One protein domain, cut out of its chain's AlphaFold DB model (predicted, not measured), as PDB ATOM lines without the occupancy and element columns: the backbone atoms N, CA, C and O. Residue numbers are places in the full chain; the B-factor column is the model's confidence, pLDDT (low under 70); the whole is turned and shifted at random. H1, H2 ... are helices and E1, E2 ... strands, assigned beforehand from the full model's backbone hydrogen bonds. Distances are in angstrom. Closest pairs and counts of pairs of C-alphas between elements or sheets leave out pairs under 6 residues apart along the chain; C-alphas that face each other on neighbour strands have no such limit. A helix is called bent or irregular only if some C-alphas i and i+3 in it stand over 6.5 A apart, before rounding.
ATOM      1  N   LYS A   8      50.071   0.573  63.139       57.50
ATOM      2  CA  LYS A   8      49.186   1.741  63.036       57.50
ATOM      3  C   LYS A   8      49.949   3.043  62.765       57.50
ATOM      4  O   LYS A   8      49.536   3.846  61.943       57.50
ATOM      5  N   ALA A   9      51.127   3.220  63.365       59.72
ATOM      6  CA  ALA A   9      51.969   4.387  63.093       59.72
ATOM      7  C   ALA A   9      52.573   4.350  61.677       59.72
ATOM      8  O   ALA A   9      52.731   5.392  61.045       59.72
ATOM      9  N   LYS A  10      52.886   3.155  61.153       64.88
ATOM     10  CA  LYS A  10      53.357   2.991  59.767       64.88
ATOM     11  C   LYS A  10      52.241   3.276  58.754       64.88
ATOM     12  O   LYS A  10      52.525   3.898  57.733       64.88
ATOM     13  N   TYR A  11      50.999   2.889  59.066       65.50
ATOM     14  CA  TYR A  11      49.800   3.247  58.298       65.50
ATOM     15  C   TYR A  11      49.644   4.760  58.157       65.50
ATOM     16  O   TYR A  11      49.653   5.281  57.042       65.50
ATOM     17  N   ASP A  12      49.610   5.470  59.285       62.97
ATOM     18  CA  ASP A  12      49.366   6.915  59.311       62.97
ATOM     19  C   ASP A  12      50.465   7.712  58.584       62.97
ATOM     20  O   ASP A  12      50.200   8.736  57.948       62.97
ATOM     21  N   ILE A  13      51.719   7.247  58.660       63.94
ATOM     22  CA  ILE A  13      52.852   7.854  57.945       63.94
ATOM     23  C   ILE A  13      52.729   7.626  56.435       63.94
ATOM     24  O   ILE A  13      52.945   8.557  55.658       63.94
ATOM     25  N   PHE A  14      52.374   6.412  56.010       66.50
ATOM     26  CA  PHE A  14      52.225   6.080  54.596       66.50
ATOM     27  C   PHE A  14      51.047   6.825  53.954       66.50
ATOM     28  O   PHE A  14      51.200   7.384  52.868       66.50
ATOM     29  N   ASP A  15      49.907   6.924  54.643       61.97
ATOM     30  CA  ASP A  15      48.735   7.659  54.149       61.97
ATOM     31  C   ASP A  15      49.026   9.162  53.981       61.97
ATOM     32  O   ASP A  15      48.724   9.754  52.942       61.97
ATOM     33  N   ARG A  16      49.751   9.773  54.930       61.94
ATOM     34  CA  ARG A  16      50.209  11.171  54.810       61.94
ATOM     35  C   ARG A  16      51.144  11.402  53.622       61.94
ATOM     36  O   ARG A  16      51.044  12.441  52.965       61.94
ATOM     37  N   LEU A  17      52.044  10.457  53.343       60.31
ATOM     38  CA  LEU A  17      52.990  10.539  52.224       60.31
ATOM     39  C   LEU A  17      52.308  10.359  50.853       60.31
ATOM     40  O   LEU A  17      52.812  10.876  49.856       60.31
ATOM     41  N   ASN A  18      51.134   9.721  50.790       57.44
ATOM     42  CA  ASN A  18      50.376   9.468  49.553       57.44
ATOM     43  C   ASN A  18      49.586  10.675  49.002       57.44
ATOM     44  O   ASN A  18      48.696  10.512  48.168       57.44
ATOM     45  N   THR A  19      49.912  11.899  49.421       58.28
ATOM     46  CA  THR A  19      49.205  13.129  49.010       58.28
ATOM     47  C   THR A  19      49.873  13.889  47.855       58.28
ATOM     48  O   THR A  19      49.258  14.790  47.289       58.28
ATOM     49  N   GLY A  20      51.104  13.527  47.463       55.69
ATOM     50  CA  GLY A  20      51.875  14.221  46.415       55.69
ATOM     51  C   GLY A  20      51.720  13.682  44.980       55.69
ATOM     52  O   GLY A  20      52.235  14.302  44.052       55.69
ATOM     53  N   GLY A  21      51.037  12.545  44.783       63.41
ATOM     54  CA  GLY A  21      50.852  11.865  43.487       63.41
ATOM     55  C   GLY A  21      49.423  11.340  43.277       63.41
ATOM     56  O   GLY A  21      48.495  11.766  43.961       63.41
ATOM     57  N   SER A  22      49.210  10.408  42.336       64.25
ATOM     58  CA  SER A  22      47.913   9.723  42.208       64.25
ATOM     59  C   SER A  22      47.650   8.883  43.459       64.25
ATOM     60  O   SER A  22      48.412   7.955  43.734       64.25
ATOM     61  N   LYS A  23      46.589   9.217  44.205       78.31
ATOM     62  CA  LYS A  23      46.237   8.555  45.467       78.31
ATOM     63  C   LYS A  23      46.091   7.044  45.252       78.31
ATOM     64  O   LYS A  23      45.342   6.623  44.367       78.31
ATOM     65  N   LEU A  24      46.797   6.257  46.061       82.19
ATOM     66  CA  LEU A  24      46.636   4.807  46.090       82.19
ATOM     67  C   LEU A  24      45.202   4.445  46.484       82.19
ATOM     68  O   LEU A  24      44.562   5.122  47.290       82.19
ATOM     69  N   THR A  25      44.696   3.365  45.909       89.44
ATOM     70  CA  THR A  25      43.456   2.738  46.355       89.44
ATOM     71  C   THR A  25      43.634   2.125  47.741       89.44
ATOM     72  O   THR A  25      44.731   1.726  48.129       89.44
ATOM     73  N   GLU A  26      42.527   1.960  48.461       92.00
ATOM     74  CA  GLU A  26      42.504   1.297  49.771       92.00
ATOM     75  C   GLU A  26      43.179  -0.088  49.742       92.00
ATOM     76  O   GLU A  26      43.839  -0.494  50.696       92.00
ATOM     77  N   GLN A  27      43.052  -0.826  48.629       94.19
ATOM     78  CA  GLN A  27      43.706  -2.126  48.491       94.19
ATOM     79  C   GLN A  27      45.212  -2.006  48.245       94.19
ATOM     80  O   GLN A  27      45.978  -2.801  48.781       94.19
ATOM     81  N   GLU A  28      45.655  -1.026  47.459       92.12
ATOM     82  CA  GLU A  28      47.084  -0.758  47.277       92.12
ATOM     83  C   GLU A  28      47.745  -0.386  48.608       92.12
ATOM     84  O   GLU A  28      48.817  -0.909  48.918       92.12
ATOM     85  N   VAL A  29      47.068   0.420  49.433       92.25
ATOM     86  CA  VAL A  29      47.506   0.736  50.800       92.25
ATOM     87  C   VAL A  29      47.590  -0.537  51.651       92.25
ATOM     88  O   VAL A  29      48.649  -0.810  52.222       92.25
ATOM     89  N   ARG A  30      46.538  -1.375  51.672       95.44
ATOM     90  CA  ARG A  30      46.553  -2.681  52.368       95.44
ATOM     91  C   ARG A  30      47.696  -3.583  51.916       95.44
ATOM     92  O   ARG A  30      48.348  -4.193  52.757       95.44
ATOM     93  N   ASN A  31      47.989  -3.640  50.621       94.88
ATOM     94  CA  ASN A  31      49.080  -4.460  50.100       94.88
ATOM     95  C   ASN A  31      50.449  -3.950  50.571       94.88
ATOM     96  O   ASN A  31      51.285  -4.751  50.986       94.88
ATOM     97  N   CYS A  32      50.674  -2.632  50.584       93.12
ATOM     98  CA  CYS A  32      51.893  -2.051  51.151       93.12
ATOM     99  C   CYS A  32      52.052  -2.396  52.638       93.12
ATOM    100  O   CYS A  32      53.142  -2.773  53.068       93.12
ATOM    101  N   LEU A  33      50.970  -2.320  53.413       93.06
ATOM    102  CA  LEU A  33      50.973  -2.677  54.834       93.06
ATOM    103  C   LEU A  33      51.268  -4.155  55.051       93.06
ATOM    104  O   LEU A  33      52.167  -4.475  55.823       93.06
ATOM    105  N   ALA A  34      50.587  -5.037  54.319       94.50
ATOM    106  CA  ALA A  34      50.834  -6.472  54.359       94.50
ATOM    107  C   ALA A  34      52.308  -6.783  54.067       94.50
ATOM    108  O   ALA A  34      52.930  -7.531  54.806       94.50
ATOM    109  N   ILE A  35      52.917  -6.149  53.056       93.75
ATOM    110  CA  ILE A  35      54.346  -6.327  52.742       93.75
ATOM    111  C   ILE A  35      55.248  -5.873  53.899       93.75
ATOM    112  O   ILE A  35      56.241  -6.541  54.192       93.75
ATOM    113  N   MET A  36      54.925  -4.748  54.542       92.94
ATOM    114  CA  MET A  36      55.702  -4.204  55.662       92.94
ATOM    115  C   MET A  36      55.587  -5.036  56.943       92.94
ATOM    116  O   MET A  36      56.520  -5.021  57.748       92.94
ATOM    117  N   ILE A  37      54.454  -5.710  57.151       93.19
ATOM    118  CA  ILE A  37      54.180  -6.524  58.343       93.19
ATOM    119  C   ILE A  37      54.629  -7.971  58.110       93.19
ATOM    120  O   ILE A  37      55.415  -8.504  58.886       93.19
ATOM    121  N   ASN A  38      54.164  -8.589  57.023       93.94
ATOM    122  CA  ASN A  38      54.420  -9.978  56.662       93.94
ATOM    123  C   ASN A  38      54.418 -10.163  55.127       93.94
ATOM    124  O   ASN A  38      53.408 -10.475  54.490       93.94
ATOM    125  N   ARG A  39      55.594 -10.016  54.507       94.88
ATOM    126  CA  ARG A  39      55.769 -10.176  53.051       94.88
ATOM    127  C   ARG A  39      55.348 -11.555  52.527       94.88
ATOM    128  O   ARG A  39      54.920 -11.656  51.373       94.88
ATOM    129  N   ASN A  40      55.472 -12.604  53.339       95.19
ATOM    130  CA  ASN A  40      55.090 -13.957  52.935       95.19
ATOM    131  C   ASN A  40      53.573 -14.071  52.779       95.19
ATOM    132  O   ASN A  40      53.125 -14.603  51.766       95.19
ATOM    133  N   PHE A  41      52.798 -13.479  53.691       95.88
ATOM    134  CA  PHE A  41      51.341 -13.406  53.575       95.88
ATOM    135  C   PHE A  41      50.902 -12.700  52.283       95.88
ATOM    136  O   PHE A  41      50.118 -13.250  51.512       95.88
ATOM    137  N   TYR A  42      51.473 -11.529  51.967       96.88
ATOM    138  CA  TYR A  42      51.173 -10.849  50.696       96.88
ATOM    139  C   TYR A  42      51.519 -11.718  49.475       96.88
ATOM    140  O   TYR A  42      50.737 -11.813  48.528       96.88
ATOM    141  N   THR A  43      52.685 -12.370  49.491       97.50
ATOM    142  CA  THR A  43      53.126 -13.241  48.387       97.50
ATOM    143  C   THR A  43      52.194 -14.445  48.222       97.50
ATOM    144  O   THR A  43      51.898 -14.851  47.095       97.50
ATOM    145  N   TRP A  44      51.683 -14.983  49.329       97.69
ATOM    146  CA  TRP A  44      50.692 -16.052  49.334       97.69
ATOM    147  C   TRP A  44      49.358 -15.587  48.736       97.69
ATOM    148  O   TRP A  44      48.907 -16.190  47.761       97.69
ATOM    149  N   LEU A  45      48.799 -14.454  49.182       98.19
ATOM    150  CA  LEU A  45      47.594 -13.865  48.572       98.19
ATOM    151  C   LEU A  45      47.768 -13.624  47.068       98.19
ATOM    152  O   LEU A  45      46.870 -13.920  46.280       98.19
ATOM    153  N   ARG A  46      48.936 -13.119  46.651       98.25
ATOM    154  CA  ARG A  46      49.245 -12.905  45.231       98.25
ATOM    155  C   ARG A  46      49.297 -14.213  44.448       98.25
ATOM    156  O   ARG A  46      48.873 -14.244  43.300       98.25
ATOM    157  N   THR A  47      49.808 -15.283  45.046       98.50
ATOM    158  CA  THR A  47      49.844 -16.605  44.407       98.50
ATOM    159  C   THR A  47      48.429 -17.124  44.163       98.50
ATOM    160  O   THR A  47      48.132 -17.588  43.066       98.50
ATOM    161  N   LEU A  48      47.535 -16.975  45.143       98.69
ATOM    162  CA  LEU A  48      46.127 -17.351  44.998       98.69
ATOM    163  C   LEU A  48      45.395 -16.481  43.970       98.69
ATOM    164  O   LEU A  48      44.599 -16.997  43.191       98.69
ATOM    165  N   SER A  49      45.709 -15.180  43.895       98.50
ATOM    166  CA  SER A  49      45.096 -14.279  42.904       98.50
ATOM    167  C   SER A  49      45.492 -14.610  41.461       98.50
ATOM    168  O   SER A  49      44.822 -14.178  40.527       98.50
ATOM    169  N   LEU A  50      46.560 -15.394  41.280       98.38
ATOM    170  CA  LEU A  50      47.036 -15.904  39.996       98.38
ATOM    171  C   LEU A  50      46.599 -17.352  39.725       98.38
ATOM    172  O   LEU A  50      46.981 -17.903  38.691       98.38
ATOM    173  N   ASN A  51      45.824 -17.980  40.619       98.56
ATOM    174  CA  ASN A  51      45.291 -19.318  40.378       98.56
ATOM    175  C   ASN A  51      44.428 -19.298  39.087       98.56
ATOM    176  O   ASN A  51      43.495 -18.496  38.999       98.56
ATOM    177  N   PRO A  52      44.699 -20.167  38.090       98.50
ATOM    178  CA  PRO A  52      43.976 -20.163  36.818       98.50
ATOM    179  C   PRO A  52      42.457 -20.337  36.938       98.50
ATOM    180  O   PRO A  52      41.718 -19.679  36.203       98.50
ATOM    181  N   THR A  53      41.976 -21.184  37.853       98.62
ATOM    182  CA  THR A  53      40.532 -21.411  38.037       98.62
ATOM    183  C   THR A  53      39.880 -20.191  38.676       98.62
ATOM    184  O   THR A  53      38.852 -19.723  38.191       98.62
ATOM    185  N   PHE A  54      40.535 -19.575  39.665       98.75
ATOM    186  CA  PHE A  54      40.091 -18.306  40.241       98.75
ATOM    187  C   PHE A  54      40.011 -17.195  39.184       98.75
ATOM    188  O   PHE A  54      38.960 -16.573  39.021       98.75
ATOM    189  N   VAL A  55      41.084 -16.988  38.414       98.56
ATOM    190  CA  VAL A  55      41.139 -15.972  37.348       98.56
ATOM    191  C   VAL A  55      40.030 -16.189  36.315       98.56
ATOM    192  O   VAL A  55      39.367 -15.230  35.922       98.56
ATOM    193  N   SER A  56      39.787 -17.437  35.910       98.50
ATOM    194  CA  SER A  56      38.724 -17.780  34.962       98.50
ATOM    195  C   SER A  56      37.331 -17.440  35.502       98.50
ATOM    196  O   SER A  56      36.523 -16.842  34.789       98.50
ATOM    197  N   THR A  57      37.065 -17.716  36.785       98.69
ATOM    198  CA  THR A  57      35.776 -17.384  37.430       98.69
ATOM    199  C   THR A  57      35.557 -15.889  37.658       98.69
ATOM    200  O   THR A  57      34.419 -15.438  37.827       98.69
ATOM    201  N   LEU A  58      36.630 -15.096  37.631       97.94
ATOM    202  CA  LEU A  58      36.624 -13.676  37.954       97.94
ATOM    203  C   LEU A  58      37.108 -12.819  36.764       97.94
ATOM    204  O   LEU A  58      38.142 -12.157  36.873       97.94
ATOM    205  N   PRO A  59      36.363 -12.752  35.638       97.00
ATOM    206  CA  PRO A  59      36.768 -12.006  34.445       97.00
ATOM    207  C   PRO A  59      36.584 -10.487  34.629       97.00
ATOM    208  O   PRO A  59      35.736  -9.846  33.999       97.00
ATOM    209  N   ILE A  60      37.355  -9.903  35.543       96.50
ATOM    210  CA  ILE A  60      37.453  -8.460  35.770       96.50
ATOM    211  C   ILE A  60      38.393  -7.820  34.742       96.50
ATOM    212  O   ILE A  60      39.280  -8.465  34.197       96.50
ATOM    213  N   SER A  61      38.204  -6.528  34.464       96.12
ATOM    214  CA  SER A  61      39.027  -5.820  33.478       96.12
ATOM    215  C   SER A  61      40.472  -5.623  33.945       96.12
ATOM    216  O   SER A  61      40.730  -5.468  35.140       96.12
ATOM    217  N   ASP A  62      41.402  -5.481  32.998       94.31
ATOM    218  CA  ASP A  62      42.816  -5.186  33.280       94.31
ATOM    219  C   ASP A  62      43.006  -3.962  34.181       94.31
ATOM    220  O   ASP A  62      43.932  -3.903  34.984       94.31
ATOM    221  N   ASN A  63      42.125  -2.963  34.073       93.62
ATOM    222  CA  ASN A  63      42.164  -1.788  34.938       93.62
ATOM    223  C   ASN A  63      41.852  -2.132  36.404       93.62
ATOM    224  O   ASN A  63      42.451  -1.555  37.308       93.62
ATOM    225  N   LEU A  64      40.934  -3.071  36.656       94.81
ATOM    226  CA  LEU A  64      40.649  -3.560  38.008       94.81
ATOM    227  C   LEU A  64      41.787  -4.442  38.534       94.81
ATOM    228  O   LEU A  64      42.150  -4.308  39.699       94.81
ATOM    229  N   VAL A  65      42.401  -5.268  37.680       95.31
ATOM    230  CA  VAL A  65      43.603  -6.049  38.034       95.31
ATOM    231  C   VAL A  65      44.780  -5.129  38.374       95.31
ATOM    232  O   VAL A  65      45.460  -5.339  39.372       95.31
ATOM    233  N   LYS A  66      44.994  -4.046  37.611       90.81
ATOM    234  CA  LYS A  66      46.012  -3.021  37.924       90.81
ATOM    235  C   LYS A  66      45.783  -2.370  39.284       90.81
ATOM    236  O   LYS A  66      46.743  -2.119  39.998       90.81
ATOM    237  N   LYS A  67      44.518  -2.159  39.658       91.62
ATOM    238  CA  LYS A  67      44.110  -1.687  40.992       91.62
ATOM    239  C   LYS A  67      44.093  -2.796  42.053       91.62
ATOM    240  O   LYS A  67      43.542  -2.600  43.130       91.62
ATOM    241  N   GLN A  68      44.670  -3.960  41.748       96.00
ATOM    242  CA  GLN A  68      44.814  -5.110  42.643       96.00
ATOM    243  C   GLN A  68      43.480  -5.630  43.198       96.00
ATOM    244  O   GLN A  68      43.403  -6.131  44.322       96.00
ATOM    245  N   ARG A  69      42.403  -5.507  42.412       97.12
ATOM    246  CA  ARG A  69      41.065  -5.944  42.826       97.12
ATOM    247  C   ARG A  69      40.962  -7.464  42.946       97.12
ATOM    248  O   ARG A  69      40.217  -7.943  43.790       97.12
ATOM    249  N   ASP A  70      41.711  -8.202  42.135       98.12
ATOM    250  CA  ASP A  70      41.902  -9.653  42.246       98.12
ATOM    251  C   ASP A  70      42.413 -10.044  43.640       98.12
ATOM    252  O   ASP A  70      41.823 -10.900  44.295       98.12
ATOM    253  N   ILE A  71      43.442  -9.351  44.140       98.38
ATOM    254  CA  ILE A  71      43.990  -9.575  45.486       98.38
ATOM    255  C   ILE A  71      42.958  -9.218  46.559       98.38
ATOM    256  O   ILE A  71      42.852  -9.922  47.559       98.38
ATOM    257  N   GLU A  72      42.161  -8.163  46.361       98.25
ATOM    258  CA  GLU A  72      41.084  -7.830  47.300       98.25
ATOM    259  C   GLU A  72      40.027  -8.938  47.398       98.25
ATOM    260  O   GLU A  72      39.553  -9.214  48.494       98.25
ATOM    261  N   TYR A  73      39.660  -9.585  46.286       98.62
ATOM    262  CA  TYR A  73      38.731 -10.722  46.311       98.62
ATOM    263  C   TYR A  73      39.310 -11.911  47.085       98.62
ATOM    264  O   TYR A  73      38.600 -12.498  47.900       98.62
ATOM    265  N   VAL A  74      40.599 -12.221  46.899       98.75
ATOM    266  CA  VAL A  74      41.288 -13.257  47.689       98.75
ATOM    267  C   VAL A  74      41.311 -12.882  49.170       98.75
ATOM    268  O   VAL A  74      40.935 -13.688  50.012       98.75
ATOM    269  N   LEU A  75      41.694 -11.647  49.506       98.38
ATOM    270  CA  LEU A  75      41.732 -11.181  50.892       98.38
ATOM    271  C   LEU A  75      40.345 -11.246  51.545       98.38
ATOM    272  O   LEU A  75      40.224 -11.713  52.673       98.38
ATOM    273  N   ARG A  76      39.296 -10.819  50.834       98.25
ATOM    274  CA  ARG A  76      37.906 -10.927  51.297       98.25
ATOM    275  C   ARG A  76      37.506 -12.375  51.532       98.25
ATOM    276  O   ARG A  76      36.894 -12.644  52.553       98.25
ATOM    277  N   PHE A  77      37.870 -13.293  50.638       98.56
ATOM    278  CA  PHE A  77      37.615 -14.719  50.834       98.56
ATOM    279  C   PHE A  77      38.234 -15.222  52.142       98.56
ATOM    280  O   PHE A  77      37.529 -15.807  52.960       98.56
ATOM    281  N   MET A  78      39.516 -14.918  52.370       97.69
ATOM    282  CA  MET A  78      40.227 -15.341  53.580       97.69
ATOM    283  C   MET A  78      39.633 -14.731  54.842       97.69
ATOM    284  O   MET A  78      39.406 -15.444  55.813       97.69
ATOM    285  N   ILE A  79      39.327 -13.431  54.827       96.81
ATOM    286  CA  ILE A  79      38.710 -12.766  55.978       96.81
ATOM    287  C   ILE A  79      37.318 -13.349  56.239       96.81
ATOM    288  O   ILE A  79      37.037 -13.747  57.358       96.81
ATOM    289  N   TYR A  80      36.446 -13.459  55.237       96.38
ATOM    290  CA  TYR A  80      35.055 -13.885  55.443       96.38
ATOM    291  C   TYR A  80      34.897 -15.340  55.879       96.38
ATOM    292  O   TYR A  80      33.903 -15.667  56.523       96.38
ATOM    293  N   ARG A  81      35.869 -16.197  55.560       95.06
ATOM    294  CA  ARG A  81      35.931 -17.573  56.065       95.06
ATOM    295  C   ARG A  81      36.404 -17.689  57.514       95.06
ATOM    296  O   ARG A  81      36.137 -18.708  58.144       95.06
ATOM    297  N   ASN A  82      37.130 -16.689  58.011       93.75
ATOM    298  CA  ASN A  82      37.861 -16.774  59.278       93.75
ATOM    299  C   ASN A  82      37.472 -15.683  60.289       93.75
ATOM    300  O   ASN A  82      38.019 -15.662  61.384       93.75
ATOM    301  N   ILE A  83      36.540 -14.793  59.937       93.12
ATOM    302  CA  ILE A  83      36.011 -13.752  60.819       93.12
ATOM    303  C   ILE A  83      34.736 -14.225  61.518       93.12
ATOM    304  O   ILE A  83      33.826 -14.776  60.891       93.12
ATOM    305  N   ASP A  84      34.646 -13.949  62.809       91.00
ATOM    306  CA  ASP A  84      33.443 -14.088  63.613       91.00
ATOM    307  C   ASP A  84      32.675 -12.758  63.703       91.00
ATOM    308  O   ASP A  84      33.240 -11.662  63.724       91.00
ATOM    309  N   GLN A  85      31.346 -12.844  63.786       88.19
ATOM    310  CA  GLN A  85      30.471 -11.671  63.872       88.19
ATOM    311  C   GLN A  85      30.734 -10.809  65.121       88.19
ATOM    312  O   GLN A  85      30.405  -9.622  65.116       88.19
ATOM    313  N   SER A  86      31.296 -11.372  66.194       91.50
ATOM    314  CA  SER A  86      31.667 -10.623  67.402       91.50
ATOM    315  C   SER A  86      32.853  -9.676  67.198       91.50
ATOM    316  O   SER A  86      33.072  -8.796  68.030       91.50
ATOM    317  N   GLU A  87      33.584  -9.811  66.091       90.75
ATOM    318  CA  GLU A  87      34.800  -9.045  65.815       90.75
ATOM    319  C   GLU A  87      34.550  -7.716  65.090       90.75
ATOM    320  O   GLU A  87      35.497  -6.971  64.848       90.75
ATOM    321  N   TYR A  88      33.302  -7.409  64.720       92.69
ATOM    322  CA  TYR A  88      32.940  -6.158  64.050       92.69
ATOM    323  C   TYR A  88      31.482  -5.757  64.318       92.69
ATOM    324  O   TYR A  88      30.610  -6.581  64.596       92.69
ATOM    325  N   SER A  89      31.184  -4.468  64.179       92.06
ATOM    326  CA  SER A  89      29.828  -3.924  64.234       92.06
ATOM    327  C   SER A  89      29.266  -3.695  62.836       92.06
ATOM    328  O   SER A  89      29.946  -3.226  61.928       92.06
ATOM    329  N   LEU A  90      27.957  -3.908  62.666       89.56
ATOM    330  CA  LEU A  90      27.242  -3.620  61.415       89.56
ATOM    331  C   LEU A  90      27.349  -2.151  60.967       89.56
ATOM    332  O   LEU A  90      27.046  -1.835  59.812       89.56
ATOM    333  N   THR A  91      27.724  -1.250  61.878       90.00
ATOM    334  CA  THR A  91      27.900   0.178  61.606       90.00
ATOM    335  C   THR A  91      29.290   0.561  61.123       90.00
ATOM    336  O   THR A  91      29.433   1.710  60.698       90.00
ATOM    337  N   ASP A  92      30.261  -0.348  61.197       92.50
ATOM    338  CA  ASP A  92      31.663  -0.068  60.895       92.50
ATOM    339  C   ASP A  92      31.891   0.212  59.408       92.50
ATOM    340  O   ASP A  92      31.050  -0.084  58.545       92.50
ATOM    341  N   ASP A  93      33.048   0.800  59.108       93.12
ATOM    342  CA  ASP A  93      33.514   0.939  57.739       93.12
ATOM    343  C   ASP A  93      34.153  -0.369  57.257       93.12
ATOM    344  O   ASP A  93      34.954  -1.000  57.946       93.12
ATOM    345  N   ILE A  94      33.806  -0.794  56.043       93.31
ATOM    346  CA  ILE A  94      34.309  -2.058  55.499       93.31
ATOM    347  C   ILE A  94      35.813  -2.022  55.224       93.31
ATOM    348  O   ILE A  94      36.467  -3.061  55.276       93.31
ATOM    349  N   HIS A  95      36.378  -0.863  54.887       94.31
ATOM    350  CA  HIS A  95      37.809  -0.735  54.654       94.31
ATOM    351  C   HIS A  95      38.590  -0.823  55.956       94.31
ATOM    352  O   HIS A  95      39.637  -1.471  55.950       94.31
ATOM    353  N   ASP A  96      38.057  -0.273  57.046       94.06
ATOM    354  CA  ASP A  96      38.644  -0.420  58.378       94.06
ATOM    355  C   ASP A  96      38.629  -1.894  58.798       94.06
ATOM    356  O   ASP A  96      39.695  -2.461  59.036       94.06
ATOM    357  N   VAL A  97      37.471  -2.567  58.715       95.94
ATOM    358  CA  VAL A  97      37.344  -4.005  59.041       95.94
ATOM    359  C   VAL A  97      38.324  -4.857  58.228       95.94
ATOM    360  O   VAL A  97      39.047  -5.682  58.784       95.94
ATOM    361  N   LEU A  98      38.402  -4.658  56.907       96.94
ATOM    362  CA  LEU A  98      39.328  -5.426  56.063       96.94
ATOM    363  C   LEU A  98      40.797  -5.138  56.386       96.94
ATOM    364  O   LEU A  98      41.641  -6.014  56.215       96.94
ATOM    365  N   THR A  99      41.121  -3.913  56.794       95.88
ATOM    366  CA  THR A  99      42.497  -3.503  57.096       95.88
ATOM    367  C   THR A  99      42.942  -4.012  58.461       95.88
ATOM    368  O   THR A  99      44.084  -4.450  58.584       95.88
ATOM    369  N   GLU A 100      42.065  -3.988  59.462       94.69
ATOM    370  CA  GLU A 100      42.319  -4.556  60.789       94.69
ATOM    371  C   GLU A 100      42.466  -6.075  60.698       94.69
ATOM    372  O   GLU A 100      43.515  -6.606  61.044       94.69
ATOM    373  N   LYS A 101      41.511  -6.769  60.070       95.12
ATOM    374  CA  LYS A 101      41.567  -8.235  59.948       95.12
ATOM    375  C   LYS A 101      42.734  -8.729  59.105       95.12
ATOM    376  O   LYS A 101      43.320  -9.764  59.399       95.12
ATOM    377  N   MET A 102      43.128  -7.981  58.075       95.69
ATOM    378  CA  MET A 102      44.355  -8.281  57.335       95.69
ATOM    379  C   MET A 102      45.599  -8.197  58.232       95.69
ATOM    380  O   MET A 102      46.490  -9.035  58.101       95.69
ATOM    381  N   GLN A 103      45.669  -7.213  59.138       93.81
ATOM    382  CA  GLN A 103      46.779  -7.096  60.088       93.81
ATOM    383  C   GLN A 103      46.781  -8.254  61.084       93.81
ATOM    384  O   GLN A 103      47.847  -8.828  61.297       93.81
ATOM    385  N   ASP A 104      45.616  -8.637  61.612       92.81
ATOM    386  CA  ASP A 104      45.469  -9.788  62.514       92.81
ATOM    387  C   ASP A 104      46.016 -11.064  61.842       92.81
ATOM    388  O   ASP A 104      46.926 -11.709  62.364       92.81
ATOM    389  N   LEU A 105      45.584 -11.352  60.605       92.88
ATOM    390  CA  LEU A 105      46.074 -12.490  59.810       92.88
ATOM    391  C   LEU A 105      47.584 -12.431  59.514       92.88
ATOM    392  O   LEU A 105      48.233 -13.467  59.362       92.88
ATOM    393  N   CYS A 106      48.162 -11.231  59.409       91.00
ATOM    394  CA  CYS A 106      49.604 -11.070  59.222       91.00
ATOM    395  C   CYS A 106      50.407 -11.334  60.503       91.00
ATOM    396  O   CYS A 106      51.571 -11.731  60.392       91.00
ATOM    397  N   LEU A 107      49.834 -11.038  61.676       87.50
ATOM    398  CA  LEU A 107      50.530 -10.969  62.964       87.50
ATOM    399  C   LEU A 107      50.367 -12.225  63.819       87.50
ATOM    400  O   LEU A 107      51.305 -12.590  64.525       87.50
ATOM    401  N   GLU A 108      49.196 -12.854  63.792       76.38
ATOM    402  CA  GLU A 108      48.820 -13.859  64.793       76.38
ATOM    403  C   GLU A 108      49.154 -15.303  64.392       76.38
ATOM    404  O   GLU A 108      48.961 -16.206  65.200       76.38
ATOM    405  N   ASP A 109      49.665 -15.535  63.172       70.69
ATOM    406  CA  ASP A 109      49.841 -16.877  62.568       70.69
ATOM    407  C   ASP A 109      48.592 -17.766  62.750       70.69
ATOM    408  O   ASP A 109      48.659 -18.981  62.921       70.69
ATOM    409  N   SER A 110      47.421 -17.124  62.767       76.06
ATOM    410  CA  SER A 110      46.134 -17.727  63.116       76.06
ATOM    411  C   SER A 110      45.491 -18.479  61.953       76.06
ATOM    412  O   SER A 110      44.490 -19.169  62.133       76.06
ATOM    413  N   LEU A 111      46.069 -18.362  60.757       88.06
ATOM    414  CA  LEU A 111      45.541 -18.932  59.530       88.06
ATOM    415  C   LEU A 111      46.366 -20.154  59.119       88.06
ATOM    416  O   LEU A 111      47.562 -20.050  58.851       88.06
ATOM    417  N   ASP A 112      45.714 -21.304  58.979       93.44
ATOM    418  CA  ASP A 112      46.330 -22.482  58.370       93.44
ATOM    419  C   ASP A 112      46.400 -22.293  56.845       93.44
ATOM    420  O   ASP A 112      45.449 -22.571  56.113       93.44
ATOM    421  N   TYR A 113      47.534 -21.788  56.351       94.75
ATOM    422  CA  TYR A 113      47.703 -21.451  54.930       94.75
ATOM    423  C   TYR A 113      47.551 -22.663  54.007       94.75
ATOM    424  O   TYR A 113      47.205 -22.489  52.836       94.75
ATOM    425  N   VAL A 114      47.851 -23.873  54.490       96.12
ATOM    426  CA  VAL A 114      47.724 -25.097  53.691       96.12
ATOM    427  C   VAL A 114      46.249 -25.426  53.540       96.12
ATOM    428  O   VAL A 114      45.756 -25.494  52.414       96.12
ATOM    429  N   ARG A 115      45.532 -25.520  54.662       96.88
ATOM    430  CA  ARG A 115      44.094 -25.803  54.678       96.88
ATOM    431  C   ARG A 115      43.293 -24.761  53.900       96.88
ATOM    432  O   ARG A 115      42.458 -25.117  53.073       96.88
ATOM    433  N   GLU A 116      43.548 -23.476  54.128       97.50
ATOM    434  CA  GLU A 116      42.794 -22.409  53.462       97.50
ATOM    435  C   GLU A 116      43.093 -22.348  51.962       97.50
ATOM    436  O   GLU A 116      42.201 -22.053  51.165       97.50
ATOM    437  N   LYS A 117      44.317 -22.699  51.547       98.25
ATOM    438  CA  LYS A 117      44.640 -22.859  50.127       98.25
ATOM    439  C   LYS A 117      43.901 -24.043  49.506       98.25
ATOM    440  O   LYS A 117      43.385 -23.892  48.405       98.25
ATOM    441  N   GLU A 118      43.829 -25.191  50.179       98.50
ATOM    442  CA  GLU A 118      43.076 -26.356  49.688       98.50
ATOM    443  C   GLU A 118      41.588 -26.027  49.510       98.50
ATOM    444  O   GLU A 118      41.002 -26.338  48.471       98.50
ATOM    445  N   ILE A 119      40.991 -25.332  50.483       98.75
ATOM    446  CA  ILE A 119      39.601 -24.859  50.414       98.75
ATOM    447  C   ILE A 119      39.419 -23.874  49.255       98.75
ATOM    448  O   ILE A 119      38.468 -24.008  48.481       98.75
ATOM    449  N   PHE A 120      40.318 -22.896  49.116       98.81
ATOM    450  CA  PHE A 120      40.283 -21.917  48.030       98.81
ATOM    451  C   PHE A 120      40.362 -22.610  46.666       98.81
ATOM    452  O   PHE A 120      39.462 -22.452  45.842       98.81
ATOM    453  N   ASP A 121      41.394 -23.425  46.447       98.81
ATOM    454  CA  ASP A 121      41.618 -24.119  45.179       98.81
ATOM    455  C   ASP A 121      40.408 -24.987  44.820       98.81
ATOM    456  O   ASP A 121      39.869 -24.854  43.720       98.81
ATOM    457  N   LYS A 122      39.898 -25.788  45.768       98.81
ATOM    458  CA  LYS A 122      38.745 -26.657  45.512       98.81
ATOM    459  C   LYS A 122      37.472 -25.875  45.200       98.81
ATOM    460  O   LYS A 122      36.717 -26.266  44.311       98.81
ATOM    461  N   THR A 123      37.243 -24.763  45.895       98.88
ATOM    462  CA  THR A 123      36.090 -23.884  45.649       98.88
ATOM    463  C   THR A 123      36.112 -23.337  44.226       98.88
ATOM    464  O   THR A 123      35.110 -23.414  43.512       98.88
ATOM    465  N   PHE A 124      37.256 -22.807  43.787       98.88
ATOM    466  CA  PHE A 124      37.361 -22.183  42.470       98.88
ATOM    467  C   PHE A 124      37.514 -23.192  41.331       98.88
ATOM    468  O   PHE A 124      37.065 -22.900  40.229       98.88
ATOM    469  N   GLU A 125      38.048 -24.391  41.576       98.88
ATOM    470  CA  GLU A 125      37.964 -25.519  40.636       98.88
ATOM    471  C   GLU A 125      36.510 -25.871  40.310       98.88
ATOM    472  O   GLU A 125      36.132 -25.864  39.139       98.88
ATOM    473  N   LEU A 126      35.689 -26.111  41.339       98.88
ATOM    474  CA  LEU A 126      34.278 -26.465  41.172       98.88
ATOM    475  C   LEU A 126      33.491 -25.352  40.469       98.88
ATOM    476  O   LEU A 126      32.709 -25.615  39.559       98.88
ATOM    477  N   LEU A 127      33.718 -24.094  40.861       98.88
ATOM    478  CA  LEU A 127      33.074 -22.945  40.222       98.88
ATOM    479  C   LEU A 127      33.502 -22.760  38.770       98.88
ATOM    480  O   LEU A 127      32.669 -22.428  37.926       98.88
ATOM    481  N   ASN A 128      34.786 -22.958  38.477       98.81
ATOM    482  CA  ASN A 128      35.294 -22.848  37.121       98.81
ATOM    483  C   ASN A 128      34.680 -23.918  36.218       98.81
ATOM    484  O   ASN A 128      34.237 -23.590  35.127       98.81
ATOM    485  N   GLU A 129      34.618 -25.165  36.679       98.75
ATOM    486  CA  GLU A 129      34.024 -26.263  35.915       98.75
ATOM    487  C   GLU A 129      32.510 -26.084  35.720       98.75
ATOM    488  O   GLU A 129      31.991 -26.372  34.645       98.75
ATOM    489  N   ALA A 130      31.802 -25.549  36.719       98.69
ATOM    490  CA  ALA A 130      30.354 -25.353  36.639       98.69
ATOM    491  C   ALA A 130      29.936 -24.144  35.790       98.69
ATOM    492  O   ALA A 130      28.901 -24.179  35.124       98.69
ATOM    493  N   LEU A 131      30.677 -23.034  35.874       98.56
ATOM    494  CA  LEU A 131      30.189 -21.728  35.416       98.56
ATOM    495  C   LEU A 131      31.239 -20.870  34.706       98.56
ATOM    496  O   LEU A 131      30.866 -19.847  34.121       98.56
ATOM    497  N   GLU A 132      32.521 -21.238  34.759       98.38
ATOM    498  CA  GLU A 132      33.638 -20.452  34.222       98.38
ATOM    499  C   GLU A 132      33.500 -18.957  34.598       98.38
ATOM    500  O   GLU A 132      33.113 -18.600  35.716       98.38
ATOM    501  N   GLY A 133      33.717 -18.048  33.641       97.94
ATOM    502  CA  GLY A 133      33.582 -16.602  33.824       97.94
ATOM    503  C   GLY A 133      32.158 -16.085  34.053       97.94
ATOM    504  O   GLY A 133      31.938 -14.869  34.021       97.94
ATOM    505  N   ASN A 134      31.166 -16.955  34.243       98.50
ATOM    506  CA  ASN A 134      29.820 -16.571  34.661       98.50
ATOM    507  C   ASN A 134      29.569 -16.763  36.160       98.50
ATOM    508  O   ASN A 134      28.557 -16.256  36.639       98.50
ATOM    509  N   ALA A 135      30.497 -17.389  36.895       98.31
ATOM    510  CA  ALA A 135      30.364 -17.734  38.315       98.31
ATOM    511  C   ALA A 135      29.813 -16.604  39.202       98.31
ATOM    512  O   ALA A 135      29.020 -16.847  40.105       98.31
ATOM    513  N   PHE A 136      30.200 -15.354  38.926       98.44
ATOM    514  CA  PHE A 136      29.817 -14.188  39.730       98.44
ATOM    515  C   PHE A 136      29.031 -13.127  38.952       98.44
ATOM    516  O   PHE A 136      28.975 -11.962  39.363       98.44
ATOM    517  N   LYS A 137      28.439 -13.496  37.816       98.06
ATOM    518  CA  LYS A 137      27.520 -12.638  37.055       98.06
ATOM    519  C   LYS A 137      26.084 -12.937  37.461       98.06
ATOM    520  O   LYS A 137      25.754 -14.066  37.795       98.06
ATOM    521  N   LYS A 138      25.204 -11.939  37.381       95.94
ATOM    522  CA  LYS A 138      23.781 -12.150  37.666       95.94
ATOM    523  C   LYS A 138      23.142 -13.015  36.577       95.94
ATOM    524  O   LYS A 138      23.325 -12.730  35.391       95.94
ATOM    525  N   TYR A 139      22.380 -14.033  36.975       97.62
ATOM    526  CA  TYR A 139      21.539 -14.810  36.065       97.62
ATOM    527  C   TYR A 139      20.185 -14.123  35.867       97.62
ATOM    528  O   TYR A 139      19.581 -13.628  36.821       97.62
ATOM    529  N   PHE A 140      19.712 -14.087  34.623       95.81
ATOM    530  CA  PHE A 140      18.412 -13.537  34.244       95.81
ATOM    531  C   PHE A 140      17.530 -14.677  33.752       95.81
ATOM    532  O   PHE A 140      17.751 -15.197  32.657       95.81
ATOM    533  N   LYS A 141      16.550 -15.071  34.574       93.31
ATOM    534  CA  LYS A 141      15.714 -16.251  34.328       93.31
ATOM    535  C   LYS A 141      14.852 -16.105  33.076       93.31
ATOM    536  O   LYS A 141      14.719 -17.078  32.350       93.31
ATOM    537  N   GLU A 142      14.323 -14.913  32.783       94.19
ATOM    538  CA  GLU A 142      13.494 -14.708  31.584       94.19
ATOM    539  C   GLU A 142      14.284 -14.844  30.274       94.19
ATOM    540  O   GLU A 142      13.700 -15.084  29.223       94.19
ATOM    541  N   GLU A 143      15.605 -14.673  30.329       94.69
ATOM    542  CA  GLU A 143      16.493 -14.726  29.164       94.69
ATOM    543  C   GLU A 143      17.427 -15.941  29.164       94.69
ATOM    544  O   GLU A 143      18.282 -16.045  28.285       94.69
ATOM    545  N   GLU A 144      17.308 -16.798  30.178       96.00
ATOM    546  CA  GLU A 144      18.114 -18.004  30.382       96.00
ATOM    547  C   GLU A 144      19.631 -17.779  30.245       96.00
ATOM    548  O   GLU A 144      20.362 -18.592  29.673       96.00
ATOM    549  N   ARG A 145      20.139 -16.644  30.751       97.19
ATOM    550  CA  ARG A 145      21.567 -16.308  30.622       97.19
ATOM    551  C   ARG A 145      22.139 -15.446  31.737       97.19
ATOM    552  O   ARG A 145      21.470 -14.590  32.316       97.19
ATOM    553  N   PHE A 146      23.441 -15.616  31.953       97.94
ATOM    554  CA  PHE A 146      24.258 -14.746  32.794       97.94
ATOM    555  C   PHE A 146      24.625 -13.450  32.071       97.94
ATOM    556  O   PHE A 146      24.943 -13.454  30.878       97.94
ATOM    557  N   LYS A 147      24.613 -12.324  32.792       95.81
ATOM    558  CA  LYS A 147      24.976 -11.014  32.236       95.81
ATOM    559  C   LYS A 147      25.623 -10.082  33.247       95.81
ATOM    560  O   LYS A 147      25.509 -10.243  34.459       95.81
ATOM    561  N   GLY A 148      26.184  -9.010  32.695       94.75
ATOM    562  CA  GLY A 148      26.731  -7.897  33.450       94.75
ATOM    563  C   GLY A 148      28.172  -8.143  33.873       94.75
ATOM    564  O   GLY A 148      28.813  -9.114  33.466       94.75
ATOM    565  N   ALA A 149      28.681  -7.205  34.665       95.62
ATOM    566  CA  ALA A 149      29.987  -7.327  35.287       95.62
ATOM    567  C   ALA A 149      29.943  -8.316  36.461       95.62
ATOM    568  O   ALA A 149      28.876  -8.626  36.993       95.62
ATOM    569  N   VAL A 150      31.126  -8.761  36.886       97.12
ATOM    570  CA  VAL A 150      31.309  -9.484  38.148       97.12
ATOM    571  C   VAL A 150      30.700  -8.677  39.296       97.12
ATOM    572  O   VAL A 150      31.030  -7.504  39.491       97.12
ATOM    573  N   SER A 151      29.828  -9.320  40.066       95.44
ATOM    574  CA  SER A 151      29.169  -8.750  41.235       95.44
ATOM    575  C   SER A 151      29.861  -9.217  42.509       95.44
ATOM    576  O   SER A 151      29.902 -10.413  42.796       95.44
ATOM    577  N   LEU A 152      30.336  -8.265  43.320       95.31
ATOM    578  CA  LEU A 152      30.884  -8.574  44.642       95.31
ATOM    579  C   LEU A 152      29.853  -9.295  45.520       95.31
ATOM    580  O   LEU A 152      30.210 -10.225  46.225       95.31
ATOM    581  N   SER A 153      28.574  -8.925  45.441       94.56
ATOM    582  CA  SER A 153      27.532  -9.600  46.218       94.56
ATOM    583  C   SER A 153      27.324 -11.047  45.780       94.56
ATOM    584  O   SER A 153      27.077 -11.909  46.615       94.56
ATOM    585  N   SER A 154      27.448 -11.338  44.482       96.75
ATOM    586  CA  SER A 154      27.406 -12.723  44.005       96.75
ATOM    587  C   SER A 154      28.635 -13.501  44.461       96.75
ATOM    588  O   SER A 154      28.488 -14.641  44.875       96.75
ATOM    589  N   PHE A 155      29.815 -12.878  44.482       98.31
ATOM    590  CA  PHE A 155      31.008 -13.477  45.080       98.31
ATOM    591  C   PHE A 155      30.818 -13.794  46.572       98.31
ATOM    592  O   PHE A 155      31.072 -14.919  46.988       98.31
ATOM    593  N   GLU A 156      30.325 -12.832  47.360       96.56
ATOM    594  CA  GLU A 156      30.095 -12.970  48.808       96.56
ATOM    595  C   GLU A 156      29.127 -14.122  49.132       96.56
ATOM    596  O   GLU A 156      29.376 -14.869  50.072       96.56
ATOM    597  N   ILE A 157      28.068 -14.313  48.335       97.50
ATOM    598  CA  ILE A 157      27.137 -15.440  48.506       97.50
ATOM    599  C   ILE A 157      27.766 -16.753  48.025       97.50
ATOM    600  O   ILE A 157      27.779 -17.746  48.748       97.50
ATOM    601  N   ILE A 158      28.228 -16.783  46.773       98.56
ATOM    602  CA  ILE A 158      28.508 -18.031  46.057       98.56
ATOM    603  C   ILE A 158      29.848 -18.619  46.494       98.56
ATOM    604  O   ILE A 158      29.905 -19.793  46.847       98.56
ATOM    605  N   ALA A 159      30.919 -17.818  46.506       98.62
ATOM    606  CA  ALA A 159      32.250 -18.326  46.833       98.62
ATOM    607  C   ALA A 159      32.314 -18.796  48.291       98.62
ATOM    608  O   ALA A 159      32.790 -19.895  48.557       98.62
ATOM    609  N   ILE A 160      31.780 -18.000  49.224       98.38
ATOM    610  CA  ILE A 160      31.753 -18.368  50.646       98.38
ATOM    611  C   ILE A 160      30.772 -19.514  50.894       98.38
ATOM    612  O   ILE A 160      31.113 -20.461  51.593       98.38
ATOM    613  N   GLY A 161      29.587 -19.481  50.279       98.31
ATOM    614  CA  GLY A 161      28.601 -20.551  50.416       98.31
ATOM    615  C   GLY A 161      29.136 -21.913  49.980       98.31
ATOM    616  O   GLY A 161      28.975 -22.888  50.711       98.31
ATOM    617  N   ILE A 162      29.829 -21.985  48.843       98.69
ATOM    618  CA  ILE A 162      30.458 -23.229  48.378       98.69
ATOM    619  C   ILE A 162      31.621 -23.624  49.288       98.69
ATOM    620  O   ILE A 162      31.688 -24.779  49.704       98.69
ATOM    621  N   ALA A 163      32.503 -22.682  49.637       98.62
ATOM    622  CA  ALA A 163      33.669 -22.961  50.472       98.62
ATOM    623  C   ALA A 163      33.297 -23.533  51.849       98.62
ATOM    624  O   ALA A 163      34.011 -24.379  52.385       98.62
ATOM    625  N   GLU A 164      32.186 -23.082  52.429       98.06
ATOM    626  CA  GLU A 164      31.690 -23.543  53.734       98.06
ATOM    627  C   GLU A 164      30.948 -24.880  53.661       98.06
ATOM    628  O   GLU A 164      30.812 -25.571  54.668       98.06
ATOM    629  N   ASN A 165      30.528 -25.290  52.463       98.50
ATOM    630  CA  ASN A 165      29.784 -26.525  52.226       98.50
ATOM    631  C   ASN A 165      30.554 -27.535  51.357       98.50
ATOM    632  O   ASN A 165      29.956 -28.484  50.851       98.50
ATOM    633  N   LEU A 166      31.879 -27.387  51.202       98.06
ATOM    634  CA  LEU A 166      32.691 -28.239  50.317       98.06
ATOM    635  C   LEU A 166      32.512 -29.733  50.584       98.06
ATOM    636  O   LEU A 166      32.335 -30.497  49.641       98.06
ATOM    637  N   ASN A 167      32.525 -30.156  51.851       97.25
ATOM    638  CA  ASN A 167      32.382 -31.572  52.206       97.25
ATOM    639  C   ASN A 167      31.043 -32.148  51.732       97.25
ATOM    640  O   ASN A 167      30.997 -33.267  51.234       97.25
ATOM    641  N   TYR A 168      29.963 -31.378  51.873       97.88
ATOM    642  CA  TYR A 168      28.646 -31.782  51.403       97.88
ATOM    643  C   TYR A 168      28.606 -31.802  49.874       97.88
ATOM    644  O   TYR A 168      28.328 -32.844  49.286       97.88
ATOM    645  N   ILE A 169      28.974 -30.692  49.230       98.38
ATOM    646  CA  ILE A 169      28.903 -30.541  47.773       98.38
ATOM    647  C   ILE A 169      29.730 -31.622  47.078       98.38
ATOM    648  O   ILE A 169      29.236 -32.285  46.176       98.38
ATOM    649  N   THR A 170      30.966 -31.855  47.521       97.38
ATOM    650  CA  THR A 170      31.853 -32.869  46.921       97.38
ATOM    651  C   THR A 170      31.407 -34.311  47.166       97.38
ATOM    652  O   THR A 170      31.901 -35.204  46.485       97.38
ATOM    653  N   SER A 171      30.479 -34.548  48.100       97.38
ATOM    654  CA  SER A 171      29.888 -35.871  48.344       97.38
ATOM    655  C   SER A 171      28.682 -36.188  47.455       97.38
ATOM    656  O   SER A 171      28.224 -37.329  47.447       97.38
ATOM    657  N   LEU A 172      28.159 -35.197  46.723       97.62
ATOM    658  CA  LEU A 172      27.050 -35.383  45.790       97.62
ATOM    659  C   LEU A 172      27.493 -36.172  44.554       97.62
ATOM    660  O   LEU A 172      28.644 -36.083  44.133       97.62
ATOM    661  N   ASP A 173      26.548 -36.868  43.917       97.38
ATOM    662  CA  ASP A 173      26.812 -37.591  42.666       97.38
ATOM    663  C   ASP A 173      27.189 -36.635  41.516       97.38
ATOM    664  O   ASP A 173      28.056 -36.951  40.703       97.38
ATOM    665  N   ASN A 174      26.560 -35.452  41.464       97.44
ATOM    666  CA  ASN A 174      26.738 -34.456  40.400       97.44
ATOM    667  C   ASN A 174      27.003 -33.047  40.977       97.44
ATOM    668  O   ASN A 174      26.149 -32.161  40.874       97.44
ATOM    669  N   PRO A 175      28.178 -32.796  41.589       98.00
ATOM    670  CA  PRO A 175      28.483 -31.523  42.251       98.00
ATOM    671  C   PRO A 175      28.468 -30.323  41.294       98.00
ATOM    672  O   PRO A 175      28.059 -29.229  41.675       98.00
ATOM    673  N   ILE A 176      28.903 -30.526  40.048       98.56
ATOM    674  CA  ILE A 176      29.010 -29.467  39.038       98.56
ATOM    675  C   ILE A 176      27.626 -28.986  38.589       98.56
ATOM    676  O   ILE A 176      27.372 -27.783  38.558       98.56
ATOM    677  N   GLU A 177      26.717 -29.922  38.303       98.44
ATOM    678  CA  GLU A 177      25.324 -29.619  37.949       98.44
ATOM    679  C   GLU A 177      24.596 -28.958  39.123       98.44
ATOM    680  O   GLU A 177      23.984 -27.906  38.944       98.44
ATOM    681  N   TYR A 178      24.777 -29.487  40.341       98.50
ATOM    682  CA  TYR A 178      24.244 -28.878  41.562       98.50
ATOM    683  C   TYR A 178      24.663 -27.407  41.696       98.50
ATOM    684  O   TYR A 178      23.813 -26.537  41.884       98.50
ATOM    685  N   ILE A 179      25.956 -27.092  41.553       98.62
ATOM    686  CA  ILE A 179      26.441 -25.705  41.634       98.62
ATOM    687  C   ILE A 179      25.824 -24.848  40.528       98.62
ATOM    688  O   ILE A 179      25.344 -23.745  40.808       98.62
ATOM    689  N   ALA A 180      25.842 -25.328  39.283       98.56
ATOM    690  CA  ALA A 180      25.340 -24.570  38.146       98.56
ATOM    691  C   ALA A 180      23.857 -24.209  38.319       98.56
ATOM    692  O   ALA A 180      23.472 -23.063  38.067       98.56
ATOM    693  N   ASP A 181      23.042 -25.150  38.788       97.88
ATOM    694  CA  ASP A 181      21.607 -24.947  38.958       97.88
ATOM    695  C   ASP A 181      21.287 -24.098  40.186       97.88
ATOM    696  O   ASP A 181      20.571 -23.103  40.055       97.88
ATOM    697  N   LYS A 182      21.922 -24.357  41.338       97.81
ATOM    698  CA  LYS A 182      21.764 -23.515  42.538       97.81
ATOM    699  C   LYS A 182      22.141 -22.062  42.254       97.81
ATOM    700  O   LYS A 182      21.443 -21.145  42.676       97.81
ATOM    701  N   VAL A 183      23.206 -21.802  41.494       98.19
ATOM    702  CA  VAL A 183      23.580 -20.421  41.143       98.19
ATOM    703  C   VAL A 183      22.557 -19.761  40.211       98.19
ATOM    704  O   VAL A 183      22.263 -18.576  40.382       98.19
ATOM    705  N   LYS A 184      21.974 -20.482  39.246       97.88
ATOM    706  CA  LYS A 184      20.898 -19.933  38.396       97.88
ATOM    707  C   LYS A 184      19.640 -19.637  39.212       97.88
ATOM    708  O   LYS A 184      19.028 -18.580  39.043       97.88
ATOM    709  N   GLU A 185      19.269 -20.552  40.103       96.94
ATOM    710  CA  GLU A 185      18.074 -20.460  40.943       96.94
ATOM    711  C   GLU A 185      18.177 -19.370  42.006       96.94
ATOM    712  O   GLU A 185      17.162 -18.726  42.300       96.94
ATOM    713  N   LEU A 186      19.388 -19.103  42.514       96.50
ATOM    714  CA  LEU A 186      19.679 -18.105  43.546       96.50
ATOM    715  C   LEU A 186      18.953 -16.788  43.281       96.50
ATOM    716  O   LEU A 186      18.275 -16.264  44.160       96.50
ATOM    717  N   TYR A 187      19.035 -16.268  42.058       94.12
ATOM    718  CA  TYR A 187      18.485 -14.956  41.707       94.12
ATOM    719  C   TYR A 187      16.953 -14.905  41.660       94.12
ATOM    720  O   TYR A 187      16.388 -13.815  41.590       94.12
ATOM    721  N   SER A 188      16.291 -16.062  41.704       92.81
ATOM    722  CA  SER A 188      14.837 -16.202  41.822       92.81
ATOM    723  C   SER A 188      14.377 -16.742  43.180       92.81
ATOM    724  O   SER A 188      13.171 -16.833  43.402       92.81
ATOM    725  N   SER A 189      15.308 -17.074  44.081       92.88
ATOM    726  CA  SER A 189      15.003 -17.588  45.420       92.88
ATOM    727  C   SER A 189      14.321 -16.537  46.302       92.88
ATOM    728  O   SER A 189      14.544 -15.329  46.155       92.88
ATOM    729  N   GLU A 190      13.473 -16.989  47.228       91.12
ATOM    730  CA  GLU A 190      12.808 -16.104  48.190       91.12
ATOM    731  C   GLU A 190      13.841 -15.427  49.096       91.12
ATOM    732  O   GLU A 190      13.777 -14.220  49.336       91.12
ATOM    733  N   GLU A 191      14.858 -16.176  49.510       89.88
ATOM    734  CA  GLU A 191      15.926 -15.716  50.380       89.88
ATOM    735  C   GLU A 191      16.713 -14.569  49.732       89.88
ATOM    736  O   GLU A 191      16.880 -13.518  50.354       89.88
ATOM    737  N   TYR A 192      17.115 -14.696  48.461       91.19
ATOM    738  CA  TYR A 192      17.814 -13.625  47.737       91.19
ATOM    739  C   TYR A 192      16.929 -12.397  47.480       91.19
ATOM    740  O   TYR A 192      17.400 -11.255  47.553       91.19
ATOM    741  N   ASN A 193      15.645 -12.609  47.186       90.19
ATOM    742  CA  ASN A 193      14.696 -11.522  46.952       90.19
ATOM    743  C   ASN A 193      14.392 -10.741  48.239       90.19
ATOM    744  O   ASN A 193      14.304  -9.511  48.203       90.19
ATOM    745  N   SER A 194      14.322 -11.426  49.383       88.12
ATOM    746  CA  SER A 194      14.059 -10.812  50.690       88.12
ATOM    747  C   SER A 194      15.146  -9.819  51.127       88.12
ATOM    748  O   SER A 194      14.859  -8.851  51.834       88.12
ATOM    749  N   ILE A 195      16.384  -9.999  50.654       87.62
ATOM    750  CA  ILE A 195      17.540  -9.184  51.048       87.62
ATOM    751  C   ILE A 195      17.932  -8.108  50.024       87.62
ATOM    752  O   ILE A 195      18.910  -7.394  50.249       87.62
ATOM    753  N   GLN A 196      17.186  -7.935  48.923       81.38
ATOM    754  CA  GLN A 196      17.502  -6.944  47.875       81.38
ATOM    755  C   GLN A 196      17.698  -5.527  48.436       81.38
ATOM    756  O   GLN A 196      18.655  -4.842  48.079       81.38
ATOM    757  N   ASN A 197      16.846  -5.113  49.377       74.81
ATOM    758  CA  ASN A 197      16.937  -3.796  50.020       74.81
ATOM    759  C   ASN A 197      18.186  -3.649  50.905       74.81
ATOM    760  O   ASN A 197      18.686  -2.543  51.111       74.81
ATOM    761  N   VAL A 198      18.712  -4.763  51.421       74.06
ATOM    762  CA  VAL A 198      19.920  -4.775  52.252       74.06
ATOM    763  C   VAL A 198      21.190  -4.804  51.404       74.06
ATOM    764  O   VAL A 198      22.209  -4.249  51.809       74.06
ATOM    765  N   ILE A 199      21.124  -5.352  50.188       69.44
ATOM    766  CA  ILE A 199      22.234  -5.329  49.223       69.44
ATOM    767  C   ILE A 199      22.635  -3.887  48.857       69.44
ATOM    768  O   ILE A 199      23.814  -3.623  48.616       69.44
ATOM    769  N   SER A 200      21.690  -2.940  48.894       71.00
ATOM    770  CA  SER A 200      21.949  -1.496  48.749       71.00
ATOM    771  C   SER A 200      22.370  -0.779  50.041       71.00
ATOM    772  O   SER A 200      22.607   0.428  50.022       71.00
ATOM    773  N   GLY A 201      22.420  -1.492  51.166       77.62
ATOM    774  CA  GLY A 201      22.743  -0.952  52.483       77.62
ATOM    775  C   GLY A 201      24.245  -0.795  52.740       77.62
ATOM    776  O   GLY A 201      25.077  -0.802  51.831       77.62
ATOM    777  N   ARG A 202      24.603  -0.648  54.020       86.62
ATOM    778  CA  ARG A 202      26.004  -0.522  54.454       86.62
ATOM    779  C   ARG A 202      26.802  -1.768  54.084       86.62
ATOM    780  O   ARG A 202      26.315  -2.887  54.216       86.62
ATOM    781  N   ALA A 203      28.055  -1.571  53.680       88.31
ATOM    782  CA  ALA A 203      28.905  -2.653  53.194       88.31
ATOM    783  C   ALA A 203      29.152  -3.757  54.240       88.31
ATOM    784  O   ALA A 203      29.150  -4.929  53.868       88.31
ATOM    785  N   VAL A 204      29.301  -3.405  55.524       90.19
ATOM    786  CA  VAL A 204      29.478  -4.386  56.609       90.19
ATOM    787  C   VAL A 204      28.217  -5.219  56.836       90.19
ATOM    788  O   VAL A 204      28.266  -6.449  56.849       90.19
ATOM    789  N   THR A 205      27.058  -4.557  56.911       87.81
ATOM    790  CA  THR A 205      25.754  -5.238  56.966       87.81
ATOM    791  C   THR A 205      25.557  -6.164  55.770       87.81
ATOM    792  O   THR A 205      25.084  -7.288  55.921       87.81
ATOM    793  N   ARG A 206      25.949  -5.704  54.579       89.38
ATOM    794  CA  ARG A 206      25.817  -6.465  53.345       89.38
ATOM    795  C   ARG A 206      26.660  -7.736  53.373       89.38
ATOM    796  O   ARG A 206      26.078  -8.795  53.175       89.38
ATOM    797  N   PHE A 207      27.976  -7.659  53.606       90.75
ATOM    798  CA  PHE A 207      28.791  -8.882  53.550       90.75
ATOM    799  C   PHE A 207      28.306  -9.892  54.591       90.75
ATOM    800  O   PHE A 207      28.097 -11.036  54.226       90.75
ATOM    801  N   THR A 208      28.001  -9.442  55.815       92.25
ATOM    802  CA  THR A 208      27.472 -10.293  56.895       92.25
ATOM    803  C   THR A 208      26.280 -11.121  56.430       92.25
ATOM    804  O   THR A 208      26.253 -12.342  56.554       92.25
ATOM    805  N   ILE A 209      25.269 -10.450  55.878       93.62
ATOM    806  CA  ILE A 209      24.025 -11.110  55.485       93.62
ATOM    807  C   ILE A 209      24.249 -12.002  54.270       93.62
ATOM    808  O   ILE A 209      23.681 -13.088  54.205       93.62
ATOM    809  N   LEU A 210      25.072 -11.573  53.315       94.88
ATOM    810  CA  LEU A 210      25.316 -12.331  52.090       94.88
ATOM    811  C   LEU A 210      26.145 -13.591  52.328       94.88
ATOM    812  O   LEU A 210      25.828 -14.626  51.746       94.88
ATOM    813  N   THR A 211      27.157 -13.537  53.193       95.25
ATOM    814  CA  THR A 211      27.954 -14.719  53.539       95.25
ATOM    815  C   THR A 211      27.120 -15.723  54.324       95.25
ATOM    816  O   THR A 211      27.161 -16.913  54.023       95.25
ATOM    817  N   GLU A 212      26.290 -15.261  55.265       94.69
ATOM    818  CA  GLU A 212      25.373 -16.133  56.012       94.69
ATOM    819  C   GLU A 212      24.262 -16.722  55.136       94.69
ATOM    820  O   GLU A 212      23.902 -17.892  55.288       94.69
ATOM    821  N   LEU A 213      23.739 -15.946  54.182       95.06
ATOM    822  CA  LEU A 213      22.821 -16.449  53.161       95.06
ATOM    823  C   LEU A 213      23.488 -17.559  52.344       95.06
ATOM    824  O   LEU A 213      22.916 -18.636  52.214       95.06
ATOM    825  N   GLY A 214      24.693 -17.311  51.823       96.31
ATOM    826  CA  GLY A 214      25.448 -18.279  51.028       96.31
ATOM    827  C   GLY A 214      25.673 -19.589  51.771       96.31
ATOM    828  O   GLY A 214      25.346 -20.654  51.248       96.31
ATOM    829  N   LYS A 215      26.147 -19.510  53.021       95.81
ATOM    830  CA  LYS A 215      26.351 -20.675  53.895       95.81
ATOM    831  C   LYS A 215      25.098 -21.541  54.002       95.81
ATOM    832  O   LYS A 215      25.188 -22.752  53.852       95.81
ATOM    833  N   LYS A 216      23.932 -20.929  54.228       96.06
ATOM    834  CA  LYS A 216      22.657 -21.654  54.365       96.06
ATOM    835  C   LYS A 216      22.135 -22.178  53.031       96.06
ATOM    836  O   LYS A 216      21.637 -23.295  52.972       96.06
ATOM    837  N   TYR A 217      22.252 -21.382  51.973       96.62
ATOM    838  CA  TYR A 217      21.690 -21.693  50.661       96.62
ATOM    839  C   TYR A 217      22.356 -22.912  50.010       96.62
ATOM    840  O   TYR A 217      21.668 -23.724  49.395       96.62
ATOM    841  N   PHE A 218      23.674 -23.069  50.175       97.00
ATOM    842  CA  PHE A 218      24.461 -24.177  49.614       97.00
ATOM    843  C   PHE A 218      24.599 -25.398  50.545       97.00
ATOM    844  O   PHE A 218      25.321 -26.337  50.218       97.00
ATOM    845  N   ALA A 219      23.917 -25.406  51.693       93.12
ATOM    846  CA  ALA A 219      23.939 -26.525  52.640       93.12
ATOM    847  C   ALA A 219      22.899 -27.628  52.338       93.12
ATOM    848  O   ALA A 219      22.747 -28.549  53.141       93.12
TER     849      ALA A 219
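This is residues 8 to 219 of the 220 residues of an uncharacterized protein of Bacillus cereus Rock3-28 (UniProt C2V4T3). A compact body of mostly crossed helices is built round H5 and H8 in its middle, with the long, kinked H7 packed on one side of H8 and H13 on the other. H2a and H6 lie side by side at one end with H1 beyond them, and H10 and the small hairpin E1-E2 lie at the other end. The printed part has 212 residues with thirteen named helices and two strands, in the order H1 to H7, E1, E2, H8 to H13; the class is mostly helix and the sheet E1 - E2 is antiparallel. The radius of gyration of the C-alphas is 17.4 A, and the spans are 51 by 36 by 36 A.

E1 is residues 138 to 140 and E2 145 to 147. H7, residues 113 to 134, 27.5 A, has a kink of 75 degrees near residue 128 and is irregular: C-alphas 130 and 133 are 9.7 A apart. H1, residues 8 to 17, begins at C-alpha 8 (49.186, 1.741, 63.036). H2, residues 26 to 49, was assigned as one helix by its hydrogen bonds but is bent, C-alphas 37 and 40 being 9.2 A apart; its arms are H2a, 26 to 37, and H2b, 40 to 49. H3 is 52 to 57, H4 62 to 66, H5 69 to 82, 20.0 A, H6 94 to 107, 20.0 A, H8 152 to 164, 17.5 A, H9 166 to 171, H10 175 to 186, H11 190 to 194 and H12 196 to 199. H13, 203 to 217, 20.5 A, ends at C-alpha 217 (21.690, -21.693, 50.661).

E1 and E2 form an antiparallel hairpin, with N 140 and O 145 2.9 A apart, within hydrogen-bond range. The closest C-alphas of E1 and H10 are Tyr 139 and Lys 184, 5.7 A. H7 is the hub: it touches H10 (closest C-alphas Ala 130 and Ile 176, 4.9 A), H3 (Thr 57 and Gly 133, 4.3 A), H8 (Thr 123 and Ala 163, 5.5 A) and, only just, with 3 pairs of C-alphas within 8 A, H9 (Thr 123 and Leu 166, 7.2 A). H8 touches H13 at a steep tilt of 42 degrees, closest C-alphas Gly 161 and Gly 214, 3.9 A, and H5, Arg 81 and Ile 160, 6.9 A. Residues 70 to 75 of H5 touch H2b, Ser 49 and Ile 71 closest at 5.5 A. H2a touches H6 at a shallow tilt of 16 degrees, the same way, Arg 30 and Thr 99 closest at 6.3 A; H1 only just touches H2a, with 3 pairs of C-alphas within 8 A, Tyr 11 and Leu 33 closest at 7.0 A. H4 is close but not clearly touching to H5, as H11 is to H13; H12 touches H13 only at the corner, and only just, with 3 pairs. Every O i to N i+4 pair is within hydrogen-bond range in H1, H2a, H2b, H3 to H6, H9 to H11 and H13, but 16 of 18 in H7 and 8 of 9 in H8; H12 is too short for such a pair.

The C-alphas of Gly 20 and Asp 173, the two farthest apart, are 57.7 A from each other. The printed part has no cut, and the link from H5 to H6, 11 residues, is long. Residues 8 to 22 and residue 199 are under 70 in pLDDT; the mean of the printed part is 92.2.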